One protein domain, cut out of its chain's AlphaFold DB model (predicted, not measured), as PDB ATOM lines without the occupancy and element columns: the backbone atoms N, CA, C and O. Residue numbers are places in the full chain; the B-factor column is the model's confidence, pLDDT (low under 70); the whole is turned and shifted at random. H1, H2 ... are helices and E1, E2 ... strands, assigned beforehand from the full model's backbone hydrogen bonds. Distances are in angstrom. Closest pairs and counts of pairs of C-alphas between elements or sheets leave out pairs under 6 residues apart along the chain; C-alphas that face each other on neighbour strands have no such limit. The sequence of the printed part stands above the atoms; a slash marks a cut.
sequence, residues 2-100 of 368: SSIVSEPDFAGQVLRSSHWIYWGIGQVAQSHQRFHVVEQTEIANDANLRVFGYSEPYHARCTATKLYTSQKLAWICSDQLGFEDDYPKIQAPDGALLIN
ATOM      1  N   SER A   2     -35.893 -11.607 -19.581       82.81
ATOM      2  CA  SER A   2     -36.132 -10.422 -20.417       82.81
ATOM      3  C   SER A   2     -37.618 -10.068 -20.390       82.81
ATOM      4  O   SER A   2     -38.451 -10.900 -20.738       82.81
ATOM      5  N   SER A   3     -37.947  -8.830 -20.025       88.00
ATOM      6  CA  SER A   3     -39.319  -8.306 -20.106       88.00
ATOM      7  C   SER A   3     -39.678  -7.781 -21.497       88.00
ATOM      8  O   SER A   3     -40.796  -7.315 -21.691       88.00
ATOM      9  N   ILE A   4     -38.747  -7.813 -22.452       94.69
ATOM     10  CA  ILE A   4     -38.955  -7.368 -23.832       94.69
ATOM     11  C   ILE A   4     -38.633  -8.549 -24.744       94.69
ATOM     12  O   ILE A   4     -37.527  -9.089 -24.668       94.69
ATOM     13  N   VAL A   5     -39.605  -8.968 -25.549       95.75
ATOM     14  CA  VAL A   5     -39.513 -10.158 -26.407       95.75
ATOM     15  C   VAL A   5     -40.256  -9.939 -27.723       95.75
ATOM     16  O   VAL A   5     -41.112  -9.051 -27.819       95.75
ATOM     17  N   SER A   6     -39.965 -10.781 -28.711       96.06
ATOM     18  CA  SER A   6     -40.692 -10.790 -29.974       96.06
ATOM     19  C   SER A   6     -42.099 -11.389 -29.815       96.06
ATOM     20  O   SER A   6     -42.403 -12.105 -28.857       96.06
ATOM     21  N   GLU A   7     -42.997 -11.098 -30.755       95.88
ATOM     22  CA  GLU A   7     -44.351 -11.670 -30.754       95.88
ATOM     23  C   GLU A   7     -44.370 -13.212 -30.862       95.88
ATOM     24  O   GLU A   7     -45.111 -13.837 -30.094       95.88
ATOM     25  N   PRO A   8     -43.541 -13.856 -31.714       96.31
ATOM     26  CA  PRO A   8     -43.391 -15.311 -31.712       96.31
ATOM     27  C   PRO A   8     -42.950 -15.874 -30.356       96.31
ATOM     28  O   PRO A   8     -43.556 -16.832 -29.879       96.31
ATOM     29  N   ASP A   9     -41.969 -15.249 -29.699       96.25
ATOM     30  CA  ASP A   9     -41.482 -15.698 -28.387       96.25
ATOM     31  C   ASP A   9     -42.568 -15.592 -27.315       96.25
ATOM     32  O   ASP A   9     -42.740 -16.488 -26.484       96.25
ATOM     33  N   PHE A  10     -43.349 -14.506 -27.346       95.94
ATOM     34  CA  PHE A  10     -44.480 -14.331 -26.442       95.94
ATOM     35  C   PHE A  10     -45.549 -15.413 -26.645       95.94
ATOM     36  O   PHE A  10     -46.126 -15.896 -25.668       95.94
ATOM     37  N   ALA A  11     -45.805 -15.824 -27.890       95.19
ATOM     38  CA  ALA A  11     -46.739 -16.900 -28.228       95.19
ATOM     39  C   ALA A  11     -46.179 -18.321 -27.993       95.19
ATOM     40  O   ALA A  11     -46.964 -19.276 -27.899       95.19
ATOM     41  N   GLY A  12     -44.853 -18.454 -27.871       95.19
ATOM     42  CA  GLY A  12     -44.119 -19.702 -27.650       95.19
ATOM     43  C   GLY A  12     -44.539 -20.460 -26.388       95.19
ATOM     44  O   GLY A  12     -45.297 -19.964 -25.555       95.19
ATOM     45  N   GLN A  13     -44.072 -21.699 -26.215       95.94
ATOM     46  CA  GLN A  13     -44.569 -22.570 -25.134       95.94
ATOM     47  C   GLN A  13     -44.136 -22.106 -23.737       95.94
ATOM     48  O   GLN A  13     -44.827 -22.390 -22.758       95.94
ATOM     49  N   VAL A  14     -43.027 -21.370 -23.619       96.19
ATOM     50  CA  VAL A  14     -42.546 -20.853 -22.327       96.19
ATOM     51  C   VAL A  14     -43.429 -19.707 -21.832       96.19
ATOM     52  O   VAL A  14     -43.958 -19.752 -20.719       96.19
ATOM     53  N   LEU A  15     -43.636 -18.672 -22.652       95.06
ATOM     54  CA  LEU A  15     -44.431 -17.498 -22.270       95.06
ATOM     55  C   LEU A  15     -45.928 -17.723 -22.471       95.06
ATOM     56  O   LEU A  15     -46.725 -17.262 -21.653       95.06
ATOM     57  N   ARG A  16     -46.309 -18.514 -23.472       94.81
ATOM     58  CA  ARG A  16     -47.665 -18.996 -23.758       94.81
ATOM     59  C   ARG A  16     -48.721 -17.893 -23.714       94.81
ATOM     60  O   ARG A  16     -49.758 -18.039 -23.069       94.81
ATOM     61  N   SER A  17     -48.408 -16.768 -24.348       94.19
ATOM     62  CA  SER A  17     -49.236 -15.558 -24.409       94.19
ATOM     63  C   SER A  17     -49.707 -15.078 -23.033       94.19
ATOM     64  O   SER A  17     -50.845 -14.642 -22.862       94.19
ATOM     65  N   SER A  18     -48.848 -15.203 -22.019       93.81
ATOM     66  CA  SER A  18     -49.191 -14.886 -20.637       93.81
ATOM     67  C   SER A  18     -48.161 -13.971 -19.989       93.81
ATOM     68  O   SER A  18     -46.962 -14.075 -20.222       93.81
ATOM     69  N   HIS A  19     -48.643 -13.090 -19.116       95.12
ATOM     70  CA  HIS A  19     -47.822 -12.160 -18.337       95.12
ATOM     71  C   HIS A  19     -47.320 -12.778 -17.025       95.12
ATOM     72  O   HIS A  19     -47.211 -12.107 -16.000       95.12
ATOM     73  N   TRP A  20     -47.054 -14.080 -17.046       95.38
ATOM     74  CA  TRP A  20     -46.458 -14.791 -15.932       95.38
ATOM     75  C   TRP A  20     -45.556 -15.915 -16.430       95.38
ATOM     76  O   TRP A  20     -45.772 -16.522 -17.484       95.38
ATOM     77  N   ILE A  21     -44.531 -16.197 -15.643       96.38
ATOM     78  CA  ILE A  21     -43.498 -17.175 -15.948       96.38
ATOM     79  C   ILE A  21     -43.631 -18.334 -14.973       96.38
ATOM     80  O   ILE A  21     -43.796 -18.126 -13.771       96.38
ATOM     81  N   TYR A  22     -43.569 -19.559 -15.490       97.31
ATOM     82  CA  TYR A  22     -43.432 -20.741 -14.652       97.31
ATOM     83  C   TYR A  22     -41.945 -21.028 -14.462       97.31
ATOM     84  O   TYR A  22     -41.242 -21.251 -15.437       97.31
ATOM     85  N   TRP A  23     -41.461 -21.021 -13.224       96.25
ATOM     86  CA  TRP A  23     -40.051 -21.293 -12.915       96.25
ATOM     87  C   TRP A  23     -39.768 -22.779 -12.665       96.25
ATOM     88  O   TRP A  23     -38.617 -23.175 -12.526       96.25
ATOM     89  N   GLY A  24     -40.806 -23.616 -12.607       94.81
ATOM     90  CA  GLY A  24     -40.664 -25.036 -12.303       94.81
ATOM     91  C   GLY A  24     -41.043 -25.378 -10.864       94.81
ATOM     92  O   GLY A  24     -41.898 -24.734 -10.243       94.81
ATOM     93  N   ILE A  25     -40.446 -26.459 -10.364       91.31
ATOM     94  CA  ILE A  25     -40.669 -26.971  -9.013       91.31
ATOM     95  C   ILE A  25     -39.433 -26.654  -8.170       91.31
ATOM     96  O   ILE A  25     -38.357 -27.185  -8.432       91.31
ATOM     97  N   GLY A  26     -39.597 -25.804  -7.160       85.50
ATOM     98  CA  GLY A  26     -38.585 -25.536  -6.144       85.50
ATOM     99  C   GLY A  26     -38.759 -26.440  -4.926       85.50
ATOM    100  O   GLY A  26     -39.873 -26.858  -4.602       85.50
ATOM    101  N   GLN A  27     -37.667 -26.712  -4.222       83.25
ATOM    102  CA  GLN A  27     -37.671 -27.382  -2.925       83.25
ATOM    103  C   GLN A  27     -36.791 -26.576  -1.976       83.25
ATOM    104  O   GLN A  27     -35.648 -26.276  -2.303       83.25
ATOM    105  N   VAL A  28     -37.332 -26.223  -0.810       76.25
ATOM    106  CA  VAL A  28     -36.555 -25.542   0.234       76.25
ATOM    107  C   VAL A  28     -35.559 -26.536   0.824       76.25
ATOM    108  O   VAL A  28     -35.935 -27.673   1.130       76.25
ATOM    109  N   ALA A  29     -34.305 -26.119   1.018       67.94
ATOM    110  CA  ALA A  29     -33.276 -26.975   1.594       67.94
ATOM    111  C   ALA A  29     -33.741 -27.584   2.928       67.94
ATOM    112  O   ALA A  29     -34.301 -26.894   3.788       67.94
ATOM    113  N   GLN A  30     -33.507 -28.894   3.079       66.81
ATOM    114  CA  GLN A  30     -33.872 -29.695   4.258       66.81
ATOM    115  C   GLN A  30     -35.386 -29.769   4.556       66.81
ATOM    116  O   GLN A  30     -35.775 -30.235   5.624       66.81
ATOM    117  N   SER A  31     -36.251 -29.362   3.619       71.12
ATOM    118  CA  SER A  31     -37.705 -29.537   3.703       71.12
ATOM    119  C   SER A  31     -38.191 -30.569   2.685       71.12
ATOM    120  O   SER A  31     -37.657 -30.680   1.582       71.12
ATOM    121  N   HIS A  32     -39.244 -31.314   3.024       75.31
ATOM    122  CA  HIS A  32     -39.963 -32.170   2.069       75.31
ATOM    123  C   HIS A  32     -40.978 -31.386   1.216       75.31
ATOM    124  O   HIS A  32     -41.608 -31.953   0.321       75.31
ATOM    125  N   GLN A  33     -41.156 -30.091   1.487       78.50
ATOM    126  CA  GLN A  33     -42.098 -29.241   0.768       78.50
ATOM    127  C   GLN A  33     -41.576 -28.909  -0.632       78.50
ATOM    128  O   GLN A  33     -40.447 -28.448  -0.804       78.50
ATOM    129  N   ARG A  34     -42.439 -29.110  -1.630       86.81
ATOM    130  CA  ARG A  34     -42.202 -28.735  -3.025       86.81
ATOM    131  C   ARG A  34     -43.154 -27.614  -3.419       86.81
ATOM    132  O   ARG A  34     -44.339 -27.670  -3.101       86.81
ATOM    133  N   PHE A  35     -42.638 -26.632  -4.143       90.56
ATOM    134  CA  PHE A  35     -43.365 -25.441  -4.561       90.56
ATOM    135  C   PHE A  35     -43.388 -25.376  -6.076       90.56
ATOM    136  O   PHE A  35     -42.337 -25.397  -6.706       90.56
ATOM    137  N   HIS A  36     -44.568 -25.230  -6.668       93.94
ATOM    138  CA  HIS A  36     -44.645 -24.702  -8.026       93.94
ATOM    139  C   HIS A  36     -44.422 -23.195  -7.943       93.94
ATOM    140  O   HIS A  36     -45.178 -22.499  -7.265       93.94
ATOM    141  N   VAL A  37     -43.375 -22.698  -8.598       96.31
ATOM    142  CA  VAL A  37     -43.004 -21.282  -8.526       96.31
ATOM    143  C   VAL A  37     -43.474 -20.574  -9.787       96.31
ATOM    144  O   VAL A  37     -43.165 -20.986 -10.905       96.31
ATOM    145  N   VAL A  38     -44.237 -19.501  -9.593       96.94
ATOM    146  CA  VAL A  38     -44.706 -18.618 -10.657       96.94
ATOM    147  C   VAL A  38     -44.282 -17.196 -10.346       96.94
ATOM    148  O   VAL A  38     -44.413 -16.739  -9.214       96.94
ATOM    149  N   GLU A  39     -43.831 -16.489 -11.371       97.12
ATOM    150  CA  GLU A  39     -43.590 -15.057 -11.320       97.12
ATOM    151  C   GLU A  39     -44.646 -14.325 -12.146       97.12
ATOM    152  O   GLU A  39     -44.766 -14.551 -13.348       97.12
ATOM    153  N   GLN A  40     -45.404 -13.437 -11.508       96.50
ATOM    154  CA  GLN A  40     -46.252 -12.464 -12.200       96.50
ATOM    155  C   GLN A  40     -45.383 -11.304 -12.684       96.50
ATOM    156  O   GLN A  40     -44.567 -10.795 -11.921       96.50
ATOM    157  N   THR A  41     -45.547 -10.884 -13.938       95.12
ATOM    158  CA  THR A  41     -44.698  -9.848 -14.541       95.12
ATOM    159  C   THR A  41     -45.439  -9.046 -15.623       95.12
ATOM    160  O   THR A  41     -46.661  -9.145 -15.784       95.12
ATOM    161  N   GLU A  42     -44.705  -8.211 -16.354       93.56
ATOM    162  CA  GLU A  42     -45.138  -7.528 -17.570       93.56
ATOM    163  C   GLU A  42     -44.141  -7.814 -18.691       93.56
ATOM    164  O   GLU A  42     -42.930  -7.777 -18.485       93.56
ATOM    165  N   ILE A  43     -44.676  -8.134 -19.870       94.88
ATOM    166  CA  ILE A  43     -43.900  -8.506 -21.049       94.88
ATOM    167  C   ILE A  43     -44.313  -7.549 -22.157       94.88
ATOM    168  O   ILE A  43     -45.506  -7.397 -22.435       94.88
ATOM    169  N   ALA A  44     -43.336  -6.877 -22.742       95.38
ATOM    170  CA  ALA A  44     -43.509  -5.909 -23.805       95.38
ATOM    171  C   ALA A  44     -42.975  -6.447 -25.131       95.38
ATOM    172  O   ALA A  44     -42.053  -7.260 -25.167       95.38
ATOM    173  N   ASN A  45     -43.581  -5.968 -26.208       95.38
ATOM    174  CA  ASN A  45     -43.190  -6.269 -27.570       95.38
ATOM    175  C   ASN A  45     -41.932  -5.468 -27.929       95.38
ATOM    176  O   ASN A  45     -41.884  -4.254 -27.726       95.38
ATOM    177  N   ASP A  46     -40.916  -6.141 -28.455       95.88
ATOM    178  CA  ASP A  46     -39.643  -5.541 -28.860       95.88
ATOM    179  C   ASP A  46     -39.764  -4.504 -29.989       95.88
ATOM    180  O   ASP A  46     -39.041  -3.509 -29.987       95.88
ATOM    181  N   ALA A  47     -40.720  -4.665 -30.902       95.38
ATOM    182  CA  ALA A  47     -40.903  -3.786 -32.052       95.38
ATOM    183  C   ALA A  47     -41.490  -2.413 -31.688       95.38
ATOM    184  O   ALA A  47     -41.269  -1.436 -32.405       95.38
ATOM    185  N   ASN A  48     -42.272  -2.314 -30.607       93.88
ATOM    186  CA  ASN A  48     -42.972  -1.072 -30.244       93.88
ATOM    187  C   ASN A  48     -42.875  -0.680 -28.761       93.88
ATOM    188  O   ASN A  48     -43.394   0.372 -28.381       93.88
ATOM    189  N   LEU A  49     -42.223  -1.505 -27.934       93.38
ATOM    190  CA  LEU A  49     -42.027  -1.328 -26.492       93.38
ATOM    191  C   LEU A  49     -43.329  -1.186 -25.686       93.38
ATOM    192  O   LEU A  49     -43.324  -0.671 -24.567       93.38
ATOM    193  N   ARG A  50     -44.460  -1.642 -26.234       93.19
ATOM    194  CA  ARG A  50     -45.748  -1.693 -25.535       93.19
ATOM    195  C   ARG A  50     -45.953  -3.072 -24.930       93.19
ATOM    196  O   ARG A  50     -45.603  -4.083 -25.531       93.19
ATOM    197  N   VAL A  51     -46.561  -3.103 -23.748       92.62
ATOM    198  CA  VAL A  51     -46.986  -4.347 -23.092       92.62
ATOM    199  C   VAL A  51     -47.928  -5.111 -24.031       92.62
ATOM    200  O   VAL A  51     -48.837  -4.506 -24.607       92.62
ATOM    201  N   PHE A  52     -47.702  -6.418 -24.205       92.31
ATOM    202  CA  PHE A  52     -48.609  -7.273 -24.979       92.31
ATOM    203  C   PHE A  52     -50.037  -7.201 -24.409       92.31
ATOM    204  O   PHE A  52     -50.231  -6.998 -23.213       92.31
ATOM    205  N   GLY A  53     -51.044  -7.298 -25.283       77.94
ATOM    206  CA  GLY A  53     -52.429  -6.936 -24.972       77.94
ATOM    207  C   GLY A  53     -52.989  -7.605 -23.712       77.94
ATOM    208  O   GLY A  53     -53.289  -8.797 -23.716       77.94
ATOM    209  N   TYR A  54     -53.201  -6.812 -22.660       71.31
ATOM    210  CA  TYR A  54     -53.904  -7.226 -21.448       71.31
ATOM    211  C   TYR A  54     -54.837  -6.112 -20.972       71.31
ATOM    212  O   TYR A  54     -54.472  -4.938 -20.991       71.31
ATOM    213  N   SER A  55     -56.052  -6.472 -20.563       73.06
ATOM    214  CA  SER A  55     -57.096  -5.510 -20.188       73.06
ATOM    215  C   SER A  55     -57.008  -5.041 -18.734       73.06
ATOM    216  O   SER A  55     -57.405  -3.918 -18.430       73.06
ATOM    217  N   GLU A  56     -56.502  -5.880 -17.829       86.06
ATOM    218  CA  GLU A  56     -56.408  -5.553 -16.403       86.06
ATOM    219  C   GLU A  56     -55.044  -4.946 -16.027       86.06
ATOM    220  O   GLU A  56     -54.004  -5.405 -16.515       86.06
ATOM    221  N   PRO A  57     -55.013  -3.961 -15.110       91.56
ATOM    222  CA  PRO A  57     -53.767  -3.408 -14.595       91.56
ATOM    223  C   PRO A  57     -52.986  -4.442 -13.773       91.56
ATOM    224  O   PRO A  57     -53.560  -5.318 -13.115       91.56
ATOM    225  N   TYR A  58     -51.658  -4.300 -13.748       94.00
ATOM    226  CA  TYR A  58     -50.764  -5.249 -13.083       94.00
ATOM    227  C   TYR A  58     -51.105  -5.486 -11.601       94.00
ATOM    228  O   TYR A  58     -51.142  -6.638 -11.177       94.00
ATOM    229  N   HIS A  59     -51.439  -4.439 -10.831       92.88
ATOM    230  CA  HIS A  59     -51.766  -4.563  -9.400       92.88
ATOM    231  C   HIS A  59     -52.983  -5.463  -9.114       92.88
ATOM    232  O   HIS A  59     -53.098  -6.010  -8.017       92.88
ATOM    233  N   ALA A  60     -53.886  -5.627 -10.087       93.12
ATOM    234  CA  ALA A  60     -55.012  -6.550  -9.993       93.12
ATOM    235  C   ALA A  60     -54.577  -7.958 -10.428       93.12
ATOM    236  O   ALA A  60     -54.710  -8.918  -9.661       93.12
ATOM    237  N   ARG A  61     -53.970  -8.067 -11.620       94.12
ATOM    238  CA  ARG A  61     -53.533  -9.337 -12.223       94.12
ATOM    239  C   ARG A  61     -52.555 -10.112 -11.342       94.12
ATOM    240  O   ARG A  61     -52.677 -11.330 -11.212       94.12
ATOM    241  N   CYS A  62     -51.606  -9.425 -10.702       95.38
ATOM    242  CA  CYS A  62     -50.534 -10.057  -9.931       95.38
ATOM    243  C   CYS A  62     -51.026 -10.801  -8.675       95.38
ATOM    244  O   CYS A  62     -50.262 -11.532  -8.050       95.38
ATOM    245  N   THR A  63     -52.301 -10.641  -8.309       95.75
ATOM    246  CA  THR A  63     -52.938 -11.303  -7.159       95.75
ATOM    247  C   THR A  63     -53.908 -12.420  -7.558       95.75
ATOM    248  O   THR A  63     -54.621 -12.961  -6.707       95.75
ATOM    249  N   ALA A  64     -53.951 -12.786  -8.845       95.25
ATOM    250  CA  ALA A  64     -54.794 -13.867  -9.334       95.25
ATOM    251  C   ALA A  64     -54.496 -15.180  -8.589       95.25
ATOM    252  O   ALA A  64     -53.354 -15.629  -8.506       95.25
ATOM    253  N   THR A  65     -55.540 -15.818  -8.056       96.25
ATOM    254  CA  THR A  65     -55.419 -17.065  -7.279       96.25
ATOM    255  C   THR A  65     -55.561 -18.331  -8.119       96.25
ATOM    256  O   THR A  65     -55.417 -19.441  -7.602       96.25
ATOM    257  N   LYS A  66     -55.860 -18.170  -9.409       95.94
ATOM    258  CA  LYS A  66     -56.054 -19.246 -10.374       95.94
ATOM    259  C   LYS A  66     -55.480 -18.807 -11.714       95.94
ATOM    260  O   LYS A  66     -55.961 -17.834 -12.289       95.94
ATOM    261  N   LEU A  67     -54.469 -19.521 -12.194       94.88
ATOM    262  CA  LEU A  67     -53.843 -19.287 -13.492       94.88
ATOM    263  C   LEU A  67     -54.184 -20.455 -14.405       94.88
ATOM    264  O   LEU A  67     -53.906 -21.605 -14.071       94.88
ATOM    265  N   TYR A  68     -54.820 -20.164 -15.533       92.88
ATOM    266  CA  TYR A  68     -55.139 -21.190 -16.513       92.88
ATOM    267  C   TYR A  68     -54.001 -21.332 -17.507       92.88
ATOM    268  O   TYR A  68     -53.489 -20.337 -18.023       92.88
ATOM    269  N   THR A  69     -53.604 -22.569 -17.770       91.12
ATOM    270  CA  THR A  69     -52.554 -22.866 -18.731       91.12
ATOM    271  C   THR A  69     -52.750 -24.230 -19.367       91.12
ATOM    272  O   THR A  69     -53.463 -25.085 -18.846       91.12
ATOM    273  N   SER A  70     -52.140 -24.410 -20.528       93.38
ATOM    274  CA  SER A  70     -52.103 -25.678 -21.238       93.38
ATOM    275  C   SER A  70     -50.794 -25.739 -22.011       93.38
ATOM    276  O   SER A  70     -50.487 -24.803 -22.761       93.38
ATOM    277  N   GLN A  71     -50.031 -26.811 -21.797       93.31
ATOM    278  CA  GLN A  71     -48.742 -27.073 -22.442       93.31
ATOM    279  C   GLN A  71     -47.710 -25.948 -22.245       93.31
ATOM    280  O   GLN A  71     -46.894 -25.685 -23.127       93.31
ATOM    281  N   LYS A  72     -47.745 -25.252 -21.104       96.62
ATOM    282  CA  LYS A  72     -46.751 -24.216 -20.795       96.62
ATOM    283  C   LYS A  72     -45.481 -24.846 -20.236       96.62
ATOM    284  O   LYS A  72     -45.548 -25.686 -19.339       96.62
ATOM    285  N   LEU A  73     -44.332 -24.420 -20.745       97.12
ATOM    286  CA  LEU A  73     -43.018 -24.869 -20.292       97.12
ATOM    287  C   LEU A  73     -42.436 -23.927 -19.236       97.12
ATOM    288  O   LEU A  73     -42.748 -22.735 -19.194       97.12
ATOM    289  N   ALA A  74     -41.594 -24.481 -18.369       96.94
ATOM    290  CA  ALA A  74     -40.828 -23.701 -17.417       96.94
ATOM    291  C   ALA A  74     -39.745 -22.886 -18.131       96.94
ATOM    292  O   ALA A  74     -39.121 -23.348 -19.089       96.94
ATOM    293  N   TRP A  75     -39.516 -21.687 -17.614       96.56
ATOM    294  CA  TRP A  75     -38.434 -20.812 -18.024       96.56
ATOM    295  C   TRP A  75     -37.102 -21.292 -17.456       96.56
ATOM    296  O   TRP A  75     -36.988 -21.553 -16.257       96.56
ATOM    297  N   ILE A  76     -36.083 -21.325 -18.309       94.25
ATOM    298  CA  ILE A  76     -34.702 -21.640 -17.940       94.25
ATOM    299  C   ILE A  76     -33.821 -20.406 -18.149       94.25
ATOM    300  O   ILE A  76     -33.220 -19.899 -17.201       94.25
ATOM    301  N   CYS A  77     -33.783 -19.871 -19.368       92.81
ATOM    302  CA  CYS A  77     -33.057 -18.650 -19.712       92.81
ATOM    303  C   CYS A  77     -33.703 -17.953 -20.917       92.81
ATOM    304  O   CYS A  77     -34.608 -18.497 -21.537       92.81
ATOM    305  N   SER A  78     -33.240 -16.742 -21.244       92.38
ATOM    306  CA  SER A  78     -33.778 -15.985 -22.383       92.38
ATOM    307  C   SER A  78     -33.528 -16.683 -23.723       92.38
ATOM    308  O   SER A  78     -34.403 -16.651 -24.578       92.38
ATOM    309  N   ASP A  79     -32.386 -17.359 -23.873       94.25
ATOM    310  CA  ASP A  79     -31.997 -18.058 -25.111       94.25
ATOM    311  C   ASP A  79     -32.894 -19.267 -25.428       94.25
ATOM    312  O   ASP A  79     -32.879 -19.778 -26.541       94.25
ATOM    313  N   GLN A  80     -33.693 -19.721 -24.455       95.75
ATOM    314  CA  GLN A  80     -34.672 -20.790 -24.643       95.75
ATOM    315  C   GLN A  80     -35.827 -20.371 -25.563       95.75
ATOM    316  O   GLN A  80     -36.458 -21.229 -26.178       95.75
ATOM    317  N   LEU A  81     -36.156 -19.078 -25.622       94.56
ATOM    318  CA  LEU A  81     -37.278 -18.591 -26.421       94.56
ATOM    319  C   LEU A  81     -36.976 -18.781 -27.914       94.56
ATOM    320  O   LEU A  81     -35.927 -18.358 -28.394       94.56
ATOM    321  N   GLY A  82     -37.868 -19.476 -28.627       92.81
ATOM    322  CA  GLY A  82     -37.677 -19.844 -30.033       92.81
ATOM    323  C   GLY A  82     -36.811 -21.091 -30.256       92.81
ATOM    324  O   GLY A  82     -36.754 -21.595 -31.379       92.81
ATOM    325  N   PHE A  83     -36.179 -21.617 -29.202       95.88
ATOM    326  CA  PHE A  83     -35.342 -22.821 -29.215       95.88
ATOM    327  C   PHE A  83     -35.768 -23.812 -28.124       95.88
ATOM    328  O   PHE A  83     -34.948 -24.530 -27.557       95.88
ATOM    329  N   GLU A  84     -37.062 -23.872 -27.795       94.06
ATOM    330  CA  GLU A  84     -37.559 -24.652 -26.656       94.06
ATOM    331  C   GLU A  84     -37.230 -26.154 -26.726       94.06
ATOM    332  O   GLU A  84     -37.175 -26.817 -25.688       94.06
ATOM    333  N   ASP A  85     -37.017 -26.699 -27.927       94.81
ATOM    334  CA  ASP A  85     -36.672 -28.108 -28.143       94.81
ATOM    335  C   ASP A  85     -35.247 -28.472 -27.693       94.81
ATOM    336  O   ASP A  85     -35.007 -29.634 -27.354       94.81
ATOM    337  N   ASP A  86     -34.342 -27.494 -27.605       96.75
ATOM    338  CA  ASP A  86     -32.950 -27.691 -27.172       96.75
ATOM    339  C   ASP A  86     -32.805 -27.722 -25.639       96.75
ATOM    340  O   ASP A  86     -31.722 -27.964 -25.097       96.75
ATOM    341  N   TYR A  87     -33.907 -27.500 -24.917       96.38
ATOM    342  CA  TYR A  87     -33.933 -27.363 -23.468       96.38
ATOM    343  C   TYR A  87     -34.802 -28.434 -22.784       96.38
ATOM    344  O   TYR A  87     -35.748 -28.970 -23.369       96.38
ATOM    345  N   PRO A  88     -34.536 -28.750 -21.500       94.94
ATOM    346  CA  PRO A  88     -35.391 -29.635 -20.713       94.94
ATOM    347  C   PRO A  88     -36.861 -29.186 -20.679       94.94
ATOM    348  O   PRO A  88     -37.189 -28.077 -20.260       94.94
ATOM    349  N   LYS A  89     -37.769 -30.097 -21.047       94.50
ATOM    350  CA  LYS A  89     -39.217 -29.837 -21.118       94.50
ATOM    351  C   LYS A  89     -39.896 -30.039 -19.764       94.50
ATOM    352  O   LYS A  89     -40.549 -31.052 -19.522       94.50
ATOM    353  N   ILE A  90     -39.735 -29.072 -18.864       95.06
ATOM    354  CA  ILE A  90     -40.425 -29.060 -17.565       95.06
ATOM    355  C   ILE A  90     -41.796 -28.407 -17.755       95.06
ATOM    356  O   ILE A  90     -41.890 -27.195 -17.920       95.06
ATOM    357  N   GLN A  91     -42.865 -29.200 -17.751       94.69
ATOM    358  CA  GLN A  91     -44.224 -28.699 -17.980       94.69
ATOM    359  C   GLN A  91     -44.864 -28.139 -16.704       94.69
ATOM    360  O   GLN A  91     -44.761 -28.723 -15.621       94.69
ATOM    361  N   ALA A  92     -45.559 -27.010 -16.844       94.44
ATOM    362  CA  ALA A  92     -46.487 -26.513 -15.838       94.44
ATOM    363  C   ALA A  92     -47.700 -27.455 -15.730       94.44
ATOM    364  O   ALA A  92     -48.091 -28.054 -16.733       94.44
ATOM    365  N   PRO A  93     -48.335 -27.575 -14.549       92.62
ATOM    366  CA  PRO A  93     -49.577 -28.325 -14.422       92.62
ATOM    367  C   PRO A  93     -50.659 -27.779 -15.361       92.62
ATOM    368  O   PRO A  93     -51.002 -26.596 -15.293       92.62
ATOM    369  N   ASP A  94     -51.201 -28.648 -16.215       92.25
ATOM    370  CA  ASP A  94     -52.272 -28.287 -17.140       92.25
ATOM    371  C   ASP A  94     -53.576 -27.947 -16.409       92.25
ATOM    372  O   ASP A  94     -53.899 -28.457 -15.330       92.25
ATOM    373  N   GLY A  95     -54.368 -27.086 -17.040       92.06
ATOM    374  CA  GLY A  95     -55.634 -26.624 -16.505       92.06
ATOM    375  C   GLY A  95     -55.425 -25.467 -15.540       92.06
ATOM    376  O   GLY A  95     -54.935 -24.410 -15.927       92.06
ATOM    377  N   ALA A  96     -55.886 -25.626 -14.304       92.12
ATOM    378  CA  ALA A  96     -55.930 -24.550 -13.327       92.12
ATOM    379  C   ALA A  96     -54.830 -24.681 -12.271       92.12
ATOM    380  O   ALA A  96     -54.986 -25.419 -11.297       92.12
ATOM    381  N   LEU A  97     -53.773 -23.883 -12.407       93.69
ATOM    382  CA  LEU A  97     -52.762 -23.729 -11.372       93.69
ATOM    383  C   LEU A  97     -53.306 -22.832 -10.251       93.69
ATOM    384  O   LEU A  97     -53.566 -21.641 -10.449       93.69
ATOM    385  N   LEU A  98     -53.519 -23.418  -9.073       95.50
ATOM    386  CA  LEU A  98     -54.036 -22.715  -7.899       95.50
ATOM    387  C   LEU A  98     -52.890 -22.084  -7.106       95.50
ATOM    388  O   LEU A  98     -51.945 -22.768  -6.728       95.50
ATOM    389  N   ILE A  99     -53.003 -20.792  -6.803       96.50
ATOM    390  CA  ILE A  99     -52.005 -20.069  -6.011       96.50
ATOM    391  C   ILE A  99     -52.364 -20.157  -4.527       96.50
ATOM    392  O   ILE A  99     -53.460 -19.763  -4.102       96.50
ATOM    393  N   ASN A 100     -51.429 -20.681  -3.733       95.56
ATOM    394  CA  ASN A 100     -51.603 -20.890  -2.295       95.56
ATOM    395  C   ASN A 100     -51.064 -19.741  -1.434       95.56
ATOM    396  O   ASN A 100     -51.473 -19.625  -0.282       95.56
TER     397      ASN A 100
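This is residues 2 to 100 of the 368 residues of an uncharacterized protein of Macrostomum lignano (UniProt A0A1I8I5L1). Little regular structure: a long hairpin, E1 and E2, and a separate short one, E3 and E4, stand among loops with two tiny helices, H1 and H2; residues 28 to 33 stick out. The printed part has 99 residues, in order H1, E1, E2, H2, E3, E4, with 32 in named elements, mixed class. It is compact, radius of gyration of the C-alphas 13.9 A, spanning 45 by 35 by 24 A.

Find C-alpha 7 at (-44.351, -11.670, -30.754), where H1, residues 7 to 11, begins. E1, residues 20 to 27, runs 20.1 A; E2, residues 34 to 40, 19.1 A. Then come H2, residues 58 to 61, E3, residues 66 to 69, and E4, residues 95 to 98.

In hairpin E1 and E2, antiparallel, find N 21 and O 39, 2.8 A apart. In hairpin E3 and E4, antiparallel, find N 67 and O 97, 2.9 A apart. H1's O i to N i+4 pair is within hydrogen-bond range; H2 is too short for one.

The printed part has no cut. Links E2 to H2 and E3 to E4 are long. Residues 29 to 30 have pLDDT under 70.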